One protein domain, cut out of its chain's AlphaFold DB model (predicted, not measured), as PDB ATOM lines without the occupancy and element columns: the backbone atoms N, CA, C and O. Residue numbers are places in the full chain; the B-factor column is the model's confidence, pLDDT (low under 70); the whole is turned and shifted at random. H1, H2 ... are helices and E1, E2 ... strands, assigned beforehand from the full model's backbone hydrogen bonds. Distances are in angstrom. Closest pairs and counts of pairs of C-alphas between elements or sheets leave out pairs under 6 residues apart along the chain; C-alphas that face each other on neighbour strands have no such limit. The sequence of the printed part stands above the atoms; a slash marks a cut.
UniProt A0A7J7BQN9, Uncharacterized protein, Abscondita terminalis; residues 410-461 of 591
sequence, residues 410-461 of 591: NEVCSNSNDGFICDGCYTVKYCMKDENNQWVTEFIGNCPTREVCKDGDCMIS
ATOM      1  N   ASN A 410      28.051 -11.801 -23.752       73.50
ATOM      2  CA  ASN A 410      28.230 -13.238 -23.616       73.50
ATOM      3  C   ASN A 410      28.311 -13.659 -22.153       73.50
ATOM      4  O   ASN A 410      27.807 -14.725 -21.826       73.50
ATOM      5  N   GLU A 411      28.898 -12.860 -21.263       77.62
ATOM      6  CA  GLU A 411      28.959 -13.156 -19.827       77.62
ATOM      7  C   GLU A 411      27.576 -13.035 -19.180       77.62
ATOM      8  O   GLU A 411      27.181 -13.910 -18.412       77.62
ATOM      9  N   VAL A 412      26.797 -12.013 -19.538       79.62
ATOM     10  CA  VAL A 412      25.454 -11.810 -18.969       79.62
ATOM     11  C   VAL A 412      24.485 -12.900 -19.427       79.62
ATOM     12  O   VAL A 412      23.903 -13.591 -18.592       79.62
ATOM     13  N   CYS A 413      24.355 -13.113 -20.740       84.19
ATOM     14  CA  CYS A 413      23.397 -14.085 -21.267       84.19
ATOM     15  C   CYS A 413      23.839 -15.547 -21.058       84.19
ATOM     16  O   CYS A 413      22.992 -16.431 -20.939       84.19
ATOM     17  N   SER A 414      25.147 -15.845 -20.975       80.62
ATOM     18  CA  SER A 414      25.589 -17.223 -20.691       80.62
ATOM     19  C   SER A 414      25.283 -17.669 -19.265       80.62
ATOM     20  O   SER A 414      25.056 -18.858 -19.046       80.62
ATOM     21  N   ASN A 415      25.232 -16.733 -18.316       79.00
ATOM     22  CA  ASN A 415      24.947 -17.034 -16.920       79.00
ATOM     23  C   ASN A 415      23.445 -17.224 -16.643       79.00
ATOM     24  O   ASN A 415      23.100 -18.000 -15.752       79.00
ATOM     25  N   SER A 416      22.548 -16.574 -17.397       68.31
ATOM     26  CA  SER A 416      21.097 -16.702 -17.181       68.31
ATOM     27  C   SER A 416      20.482 -17.957 -17.812       68.31
ATOM     28  O   SER A 416      19.386 -18.353 -17.418       68.31
ATOM     29  N   ASN A 417      21.169 -18.598 -18.772       73.44
ATOM     30  CA  ASN A 417      20.529 -19.416 -19.818       73.44
ATOM     31  C   ASN A 417      19.463 -18.594 -20.583       73.44
ATOM     32  O   ASN A 417      19.243 -17.424 -20.266       73.44
ATOM     33  N   ASP A 418      18.830 -19.155 -21.619       81.12
ATOM     34  CA  ASP A 418      17.728 -18.471 -22.318       81.12
ATOM     35  C   ASP A 418      16.709 -17.958 -21.282       81.12
ATOM     36  O   ASP A 418      16.188 -18.740 -20.481       81.12
ATOM     37  N   GLY A 419      16.481 -16.645 -21.238       89.25
ATOM     38  CA  GLY A 419      15.793 -16.051 -20.098       89.25
ATOM     39  C   GLY A 419      15.741 -14.532 -20.109       89.25
ATOM     40  O   GLY A 419      16.402 -13.861 -20.905       89.25
ATOM     41  N   PHE A 420      14.914 -13.994 -19.216       91.38
ATOM     42  CA  PHE A 420      14.812 -12.558 -19.010       91.38
ATOM     43  C   PHE A 420      16.041 -12.042 -18.262       91.38
ATOM     44  O   PHE A 420      16.527 -12.668 -17.322       91.38
ATOM     45  N   ILE A 421      16.528 -10.886 -18.687       89.88
ATOM     46  CA  ILE A 421      17.622 -10.152 -18.069       89.88
ATOM     47  C   ILE A 421      17.212  -8.693 -17.886       89.88
ATOM     48  O   ILE A 421      16.330  -8.181 -18.581       89.88
ATOM     49  N   CYS A 422      17.882  -8.015 -16.964       83.94
ATOM     50  CA  CYS A 422      17.711  -6.583 -16.772       83.94
ATOM     51  C   CYS A 422      18.743  -5.815 -17.579       83.94
ATOM     52  O   CYS A 422      19.942  -5.997 -17.382       83.94
ATOM     53  N   ASP A 423      18.266  -4.938 -18.455       79.50
ATOM     54  CA  ASP A 423      19.094  -4.011 -19.221       79.50
ATOM     55  C   ASP A 423      18.909  -2.585 -18.691       79.50
ATOM     56  O   ASP A 423      18.261  -1.722 -19.284       79.50
ATOM     57  N   GLY A 424      19.409  -2.380 -17.475       68.50
ATOM     58  CA  GLY A 424      19.116  -1.212 -16.651       68.50
ATOM     59  C   GLY A 424      17.918  -1.422 -15.721       68.50
ATOM     60  O   GLY A 424      17.354  -2.509 -15.607       68.50
ATOM     61  N   CYS A 425      17.528  -0.361 -15.018       72.56
ATOM     62  CA  CYS A 425      16.612  -0.461 -13.879       72.56
ATOM     63  C   CYS A 425      15.163  -0.715 -14.220       72.56
ATOM     64  O   CYS A 425      14.408  -1.155 -13.365       72.56
ATOM     65  N   TYR A 426      14.749  -0.382 -15.430       80.62
ATOM     66  CA  TYR A 426      13.351  -0.478 -15.805       80.62
ATOM     67  C   TYR A 426      13.171  -1.308 -17.052       80.62
ATOM     68  O   TYR A 426      12.035  -1.498 -17.429       80.62
ATOM     69  N   THR A 427      14.229  -1.806 -17.681       81.38
ATOM     70  CA  THR A 427      14.110  -2.502 -18.958       81.38
ATOM     71  C   THR A 427      14.335  -3.986 -18.757       81.38
ATOM     72  O   THR A 427      15.392  -4.403 -18.285       81.38
ATOM     73  N   VAL A 428      13.356  -4.781 -19.170       88.62
ATOM     74  CA  VAL A 428      13.488  -6.232 -19.266       88.62
ATOM     75  C   VAL A 428      13.800  -6.579 -20.721       88.62
ATOM     76  O   VAL A 428      13.055  -6.213 -21.638       88.62
ATOM     77  N   LYS A 429      14.899  -7.301 -20.942       92.44
ATOM     78  CA  LYS A 429      15.241  -7.923 -22.230       92.44
ATOM     79  C   LYS A 429      15.195  -9.443 -22.096       92.44
ATOM     80  O   LYS A 429      15.267  -9.970 -20.994       92.44
ATOM     81  N   TYR A 430      15.074 -10.156 -23.207       93.19
ATOM     82  CA  TYR A 430      15.171 -11.613 -23.261       93.19
ATOM     83  C   TYR A 430      16.437 -12.012 -24.015       93.19
ATOM     84  O   TYR A 430      16.625 -11.594 -25.158       93.19
ATOM     85  N   CYS A 431      17.308 -12.788 -23.376       94.75
ATOM     86  CA  CYS A 431      18.479 -13.384 -24.011       94.75
ATOM     87  C   CYS A 431      18.064 -14.629 -24.796       94.75
ATOM     88  O   CYS A 431      17.449 -15.545 -24.246       94.75
ATOM     89  N   MET A 432      18.461 -14.690 -26.063       94.19
ATOM     90  CA  MET A 432      18.328 -15.878 -26.903       94.19
ATOM     91  C   MET A 432      19.530 -16.009 -27.833       94.19
ATOM     92  O   MET A 432      20.272 -15.051 -28.042       94.19
ATOM     93  N   LYS A 433      19.734 -17.192 -28.405       93.38
ATOM     94  CA  LYS A 433      20.769 -17.395 -29.419       93.38
ATOM     95  C   LYS A 433      20.203 -17.269 -30.825       93.38
ATOM     96  O   LYS A 433      19.128 -17.791 -31.107       93.38
ATOM     97  N   ASP A 434      20.945 -16.601 -31.699       93.00
ATOM     98  CA  ASP A 434      20.628 -16.528 -33.123       93.00
ATOM     99  C   ASP A 434      20.974 -17.839 -33.865       93.00
ATOM    100  O   ASP A 434      21.463 -18.814 -33.283       93.00
ATOM    101  N   GLU A 435      20.744 -17.864 -35.182       95.62
ATOM    102  CA  GLU A 435      21.056 -19.016 -36.045       95.62
ATOM    103  C   GLU A 435      22.555 -19.381 -36.059       95.62
ATOM    104  O   GLU A 435      22.913 -20.526 -36.342       95.62
ATOM    105  N   ASN A 436      23.433 -18.435 -35.711       95.31
ATOM    106  CA  ASN A 436      24.880 -18.624 -35.618       95.31
ATOM    107  C   ASN A 436      25.336 -19.007 -34.201       95.31
ATOM    108  O   ASN A 436      26.542 -19.076 -33.945       95.31
ATOM    109  N   ASN A 437      24.399 -19.280 -33.285       90.69
ATOM    110  CA  ASN A 437      24.659 -19.597 -31.882       90.69
ATOM    111  C   ASN A 437      25.369 -18.444 -31.129       90.69
ATOM    112  O   ASN A 437      26.079 -18.690 -30.151       90.69
ATOM    113  N   GLN A 438      25.165 -17.195 -31.569       91.81
ATOM    114  CA  GLN A 438      25.579 -15.972 -30.877       91.81
ATOM    115  C   GLN A 438      24.435 -15.441 -30.008       91.81
ATOM    116  O   GLN A 438      23.271 -15.504 -30.401       91.81
ATOM    117  N   TRP A 439      24.752 -14.916 -28.823       91.12
ATOM    118  CA  TRP A 439      23.750 -14.302 -27.954       91.12
ATOM    119  C   TRP A 439      23.249 -12.985 -28.549       91.12
ATOM    120  O   TRP A 439      24.032 -12.091 -28.864       91.12
ATOM    121  N   VAL A 440      21.931 -12.867 -28.663       91.94
ATOM    122  CA  VAL A 440      21.204 -11.649 -29.018       91.94
ATOM    123  C   VAL A 440      20.170 -11.360 -27.933       91.94
ATOM    124  O   VAL A 440      19.754 -12.256 -27.195       91.94
ATOM    125  N   THR A 441      19.759 -10.101 -27.815       90.94
ATOM    126  CA  THR A 441      18.721  -9.703 -26.861       90.94
ATOM    127  C   THR A 441      17.521  -9.121 -27.588       90.94
ATOM    128  O   THR A 441      17.672  -8.375 -28.556       90.94
ATOM    129  N   GLU A 442      16.326  -9.459 -27.120       93.25
ATOM    130  CA  GLU A 442      15.073  -8.874 -27.589       93.25
ATOM    131  C   GLU A 442      14.456  -8.023 -26.477       93.25
ATOM    132  O   GLU A 442      14.387  -8.442 -25.322       93.25
ATOM    133  N   PHE A 443      14.031  -6.804 -26.805       88.44
ATOM    134  CA  PHE A 443      13.350  -5.931 -25.851       88.44
ATOM    135  C   PHE A 443      11.947  -6.463 -25.553       88.44
ATOM    136  O   PHE A 443      11.138  -6.618 -26.465       88.44
ATOM    137  N   ILE A 444      11.650  -6.703 -24.274       95.25
ATOM    138  CA  ILE A 444      10.356  -7.242 -23.840       95.25
ATOM    139  C   ILE A 444       9.432  -6.127 -23.370       95.25
ATOM    140  O   ILE A 444       8.255  -6.089 -23.732       95.25
ATOM    141  N   GLY A 445       9.955  -5.203 -22.572       87.75
ATOM    142  CA  GLY A 445       9.168  -4.105 -22.039       87.75
ATOM    143  C   GLY A 445       9.858  -3.395 -20.889       87.75
ATOM    144  O   GLY A 445      10.960  -3.760 -20.478       87.75
ATOM    145  N   ASN A 446       9.162  -2.389 -20.364       85.50
ATOM    146  CA  ASN A 446       9.598  -1.670 -19.179       85.50
ATOM    147  C   ASN A 446       8.826  -2.119 -17.933       85.50
ATOM    148  O   ASN A 446       7.636  -2.429 -18.020       85.50
ATOM    149  N   CYS A 447       9.478  -2.086 -16.774       81.75
ATOM    150  CA  CYS A 447       8.854  -2.338 -15.490       81.75
ATOM    151  C   CYS A 447       7.766  -1.299 -15.179       81.75
ATOM    152  O   CYS A 447       7.912  -0.117 -15.515       81.75
ATOM    153  N   PRO A 448       6.667  -1.722 -14.531       80.00
ATOM    154  CA  PRO A 448       5.653  -0.823 -14.002       80.00
ATOM    155  C   PRO A 448       6.245   0.257 -13.089       80.00
ATOM    156  O   PRO A 448       7.307   0.103 -12.488       80.00
ATOM    157  N   THR A 449       5.527   1.370 -12.942       65.12
ATOM    158  CA  THR A 449       5.950   2.472 -12.069       65.12
ATOM    159  C   THR A 449       6.175   1.965 -10.635       65.12
ATOM    160  O   THR A 449       5.251   1.401 -10.053       65.12
ATOM    161  N   ARG A 450       7.358   2.242 -10.056       63.00
ATOM    162  CA  ARG A 450       7.849   1.787  -8.725       63.00
ATOM    163  C   ARG A 450       8.411   0.364  -8.651       63.00
ATOM    164  O   ARG A 450       8.756  -0.083  -7.558       63.00
ATOM    165  N   GLU A 451       8.534  -0.327  -9.774       81.75
ATOM    166  CA  GLU A 451       9.267  -1.587  -9.848       81.75
ATOM    167  C   GLU A 451      10.599  -1.367 -10.558       81.75
ATOM    168  O   GLU A 451      10.713  -0.556 -11.475       81.75
ATOM    169  N   VAL A 452      11.612  -2.091 -10.103       81.00
ATOM    170  CA  VAL A 452      12.954  -2.110 -10.666       81.00
ATOM    171  C   VAL A 452      13.195  -3.519 -11.189       81.00
ATOM    172  O   VAL A 452      12.890  -4.495 -10.501       81.00
ATOM    173  N   CYS A 453      13.746  -3.633 -12.390       82.06
ATOM    174  CA  CYS A 453      14.205  -4.899 -12.918       82.06
ATOM    175  C   CYS A 453      15.370  -5.408 -12.064       82.06
ATOM    176  O   CYS A 453      16.407  -4.748 -11.947       82.06
ATOM    177  N   LYS A 454      15.212  -6.601 -11.497       85.56
ATOM    178  CA  LYS A 454      16.277  -7.365 -10.859       85.56
ATOM    179  C   LYS A 454      16.206  -8.810 -11.339       85.56
ATOM    180  O   LYS A 454      15.151  -9.429 -11.268       85.56
ATOM    181  N   ASP A 455      17.328  -9.337 -11.820       85.25
ATOM    182  CA  ASP A 455      17.450 -10.727 -12.281       85.25
ATOM    183  C   ASP A 455      16.405 -11.132 -13.348       85.25
ATOM    184  O   ASP A 455      15.932 -12.262 -13.380       85.25
ATOM    185  N   GLY A 456      16.037 -10.193 -14.227       87.00
ATOM    186  CA  GLY A 456      15.048 -10.383 -15.293       87.00
ATOM    187  C   GLY A 456      13.594 -10.122 -14.893       87.00
ATOM    188  O   GLY A 456      12.739 -10.079 -15.774       87.00
ATOM    189  N   ASP A 457      13.315  -9.892 -13.609       89.06
ATOM    190  CA  ASP A 457      11.967  -9.664 -13.089       89.06
ATOM    191  C   ASP A 457      11.791  -8.243 -12.551       89.06
ATOM    192  O   ASP A 457      12.662  -7.675 -11.890       89.06
ATOM    193  N   CYS A 458      10.617  -7.663 -12.781       87.69
ATOM    194  CA  CYS A 458      10.243  -6.392 -12.174       87.69
ATOM    195  C   CYS A 458       9.819  -6.621 -10.724       87.69
ATOM    196  O   CYS A 458       8.850  -7.328 -10.445       87.69
ATOM    197  N   MET A 459      10.553  -6.026  -9.785       85.19
ATOM    198  CA  MET A 459      10.263  -6.138  -8.362       85.19
ATOM    199  C   MET A 459      10.284  -4.782  -7.668       85.19
ATOM    200  O   MET A 459      11.021  -3.873  -8.040       85.19
ATOM    201  N   ILE A 460       9.492  -4.645  -6.608       78.75
ATOM    202  CA  ILE A 460       9.509  -3.450  -5.762       78.75
ATOM    203  C   ILE A 460      10.840  -3.442  -5.000       78.75
ATOM    204  O   ILE A 460      11.028  -4.199  -4.047       78.75
ATOM    205  N   SER A 461      11.777  -2.613  -5.450       70.00
ATOM    206  CA  SER A 461      13.107  -2.451  -4.864       70.00
ATOM    207  C   SER A 461      13.453  -0.969  -4.782       70.00
ATOM    208  O   SER A 461      13.113  -0.196  -5.675       70.00
TER     209      SER A 461
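This is residues 410 to 461 of the 591 residues of an uncharacterized protein of Abscondita terminalis (UniProt A0A7J7BQN9). A twisted antiparallel sheet of three strands, E1, E2 and E3, makes the body of a small rod; the short helix H1 crosses one face, and a small hairpin, E4 and E5, lies near E1 toward the other end from the E2 to E3 turn. The 52 printed residues hold, in chain order, H1 E1 E2 E3 E4 E5. The class is mixed, helices and strands. The whole is compact, with a radius of gyration of the C-alphas of 11.3 A and spans of 38 by 17 by 13 A.

Find C-alpha 439 at (23.750, -14.302, -27.954); from there E3, residues 439 to 446, runs 20.9 A. E2, residues 427 to 433, covers 19.4 A, and E1 is residues 419 to 422. H1, residues 410 to 416, begins at C-alpha 410 (28.230, -13.238, -23.616). E4 is residues 452 to 454; E5, residues 457 to 459, ends at C-alpha 459 (10.263, -6.138, -8.362).

E1, E2 and E3 form a meander, each strand the antiparallel neighbour of the one before. In the hairpin E2 and E3, look for N 430 and O 442, 2.8 A apart; in the hairpin E1 and E2, N 421 and O 429 are 2.8 A apart. H1 is on this sheet at a height of 8.3 A, across the strands at 81 degrees to E2 on the local plane; its closest C-alphas to E2 are Cys 413 and Cys 431, 5.7 A. Every O i to N i+4 pair in H1 is within hydrogen-bond range. In the antiparallel hairpin E4 and E5, N 452 and O 459 are 2.8 A apart. The closest C-alphas of E1 and E4, Cys 422 and Cys 453, are 5.5 A apart. H1 is apart from E4 and E5.

The C-alphas farthest apart, Asn 436 and Arg 450, are 37.8 A from each other. The printed part has no cut, and its five links are tight. Confidence is under 70 at residues 416, 424 and 449 to 450.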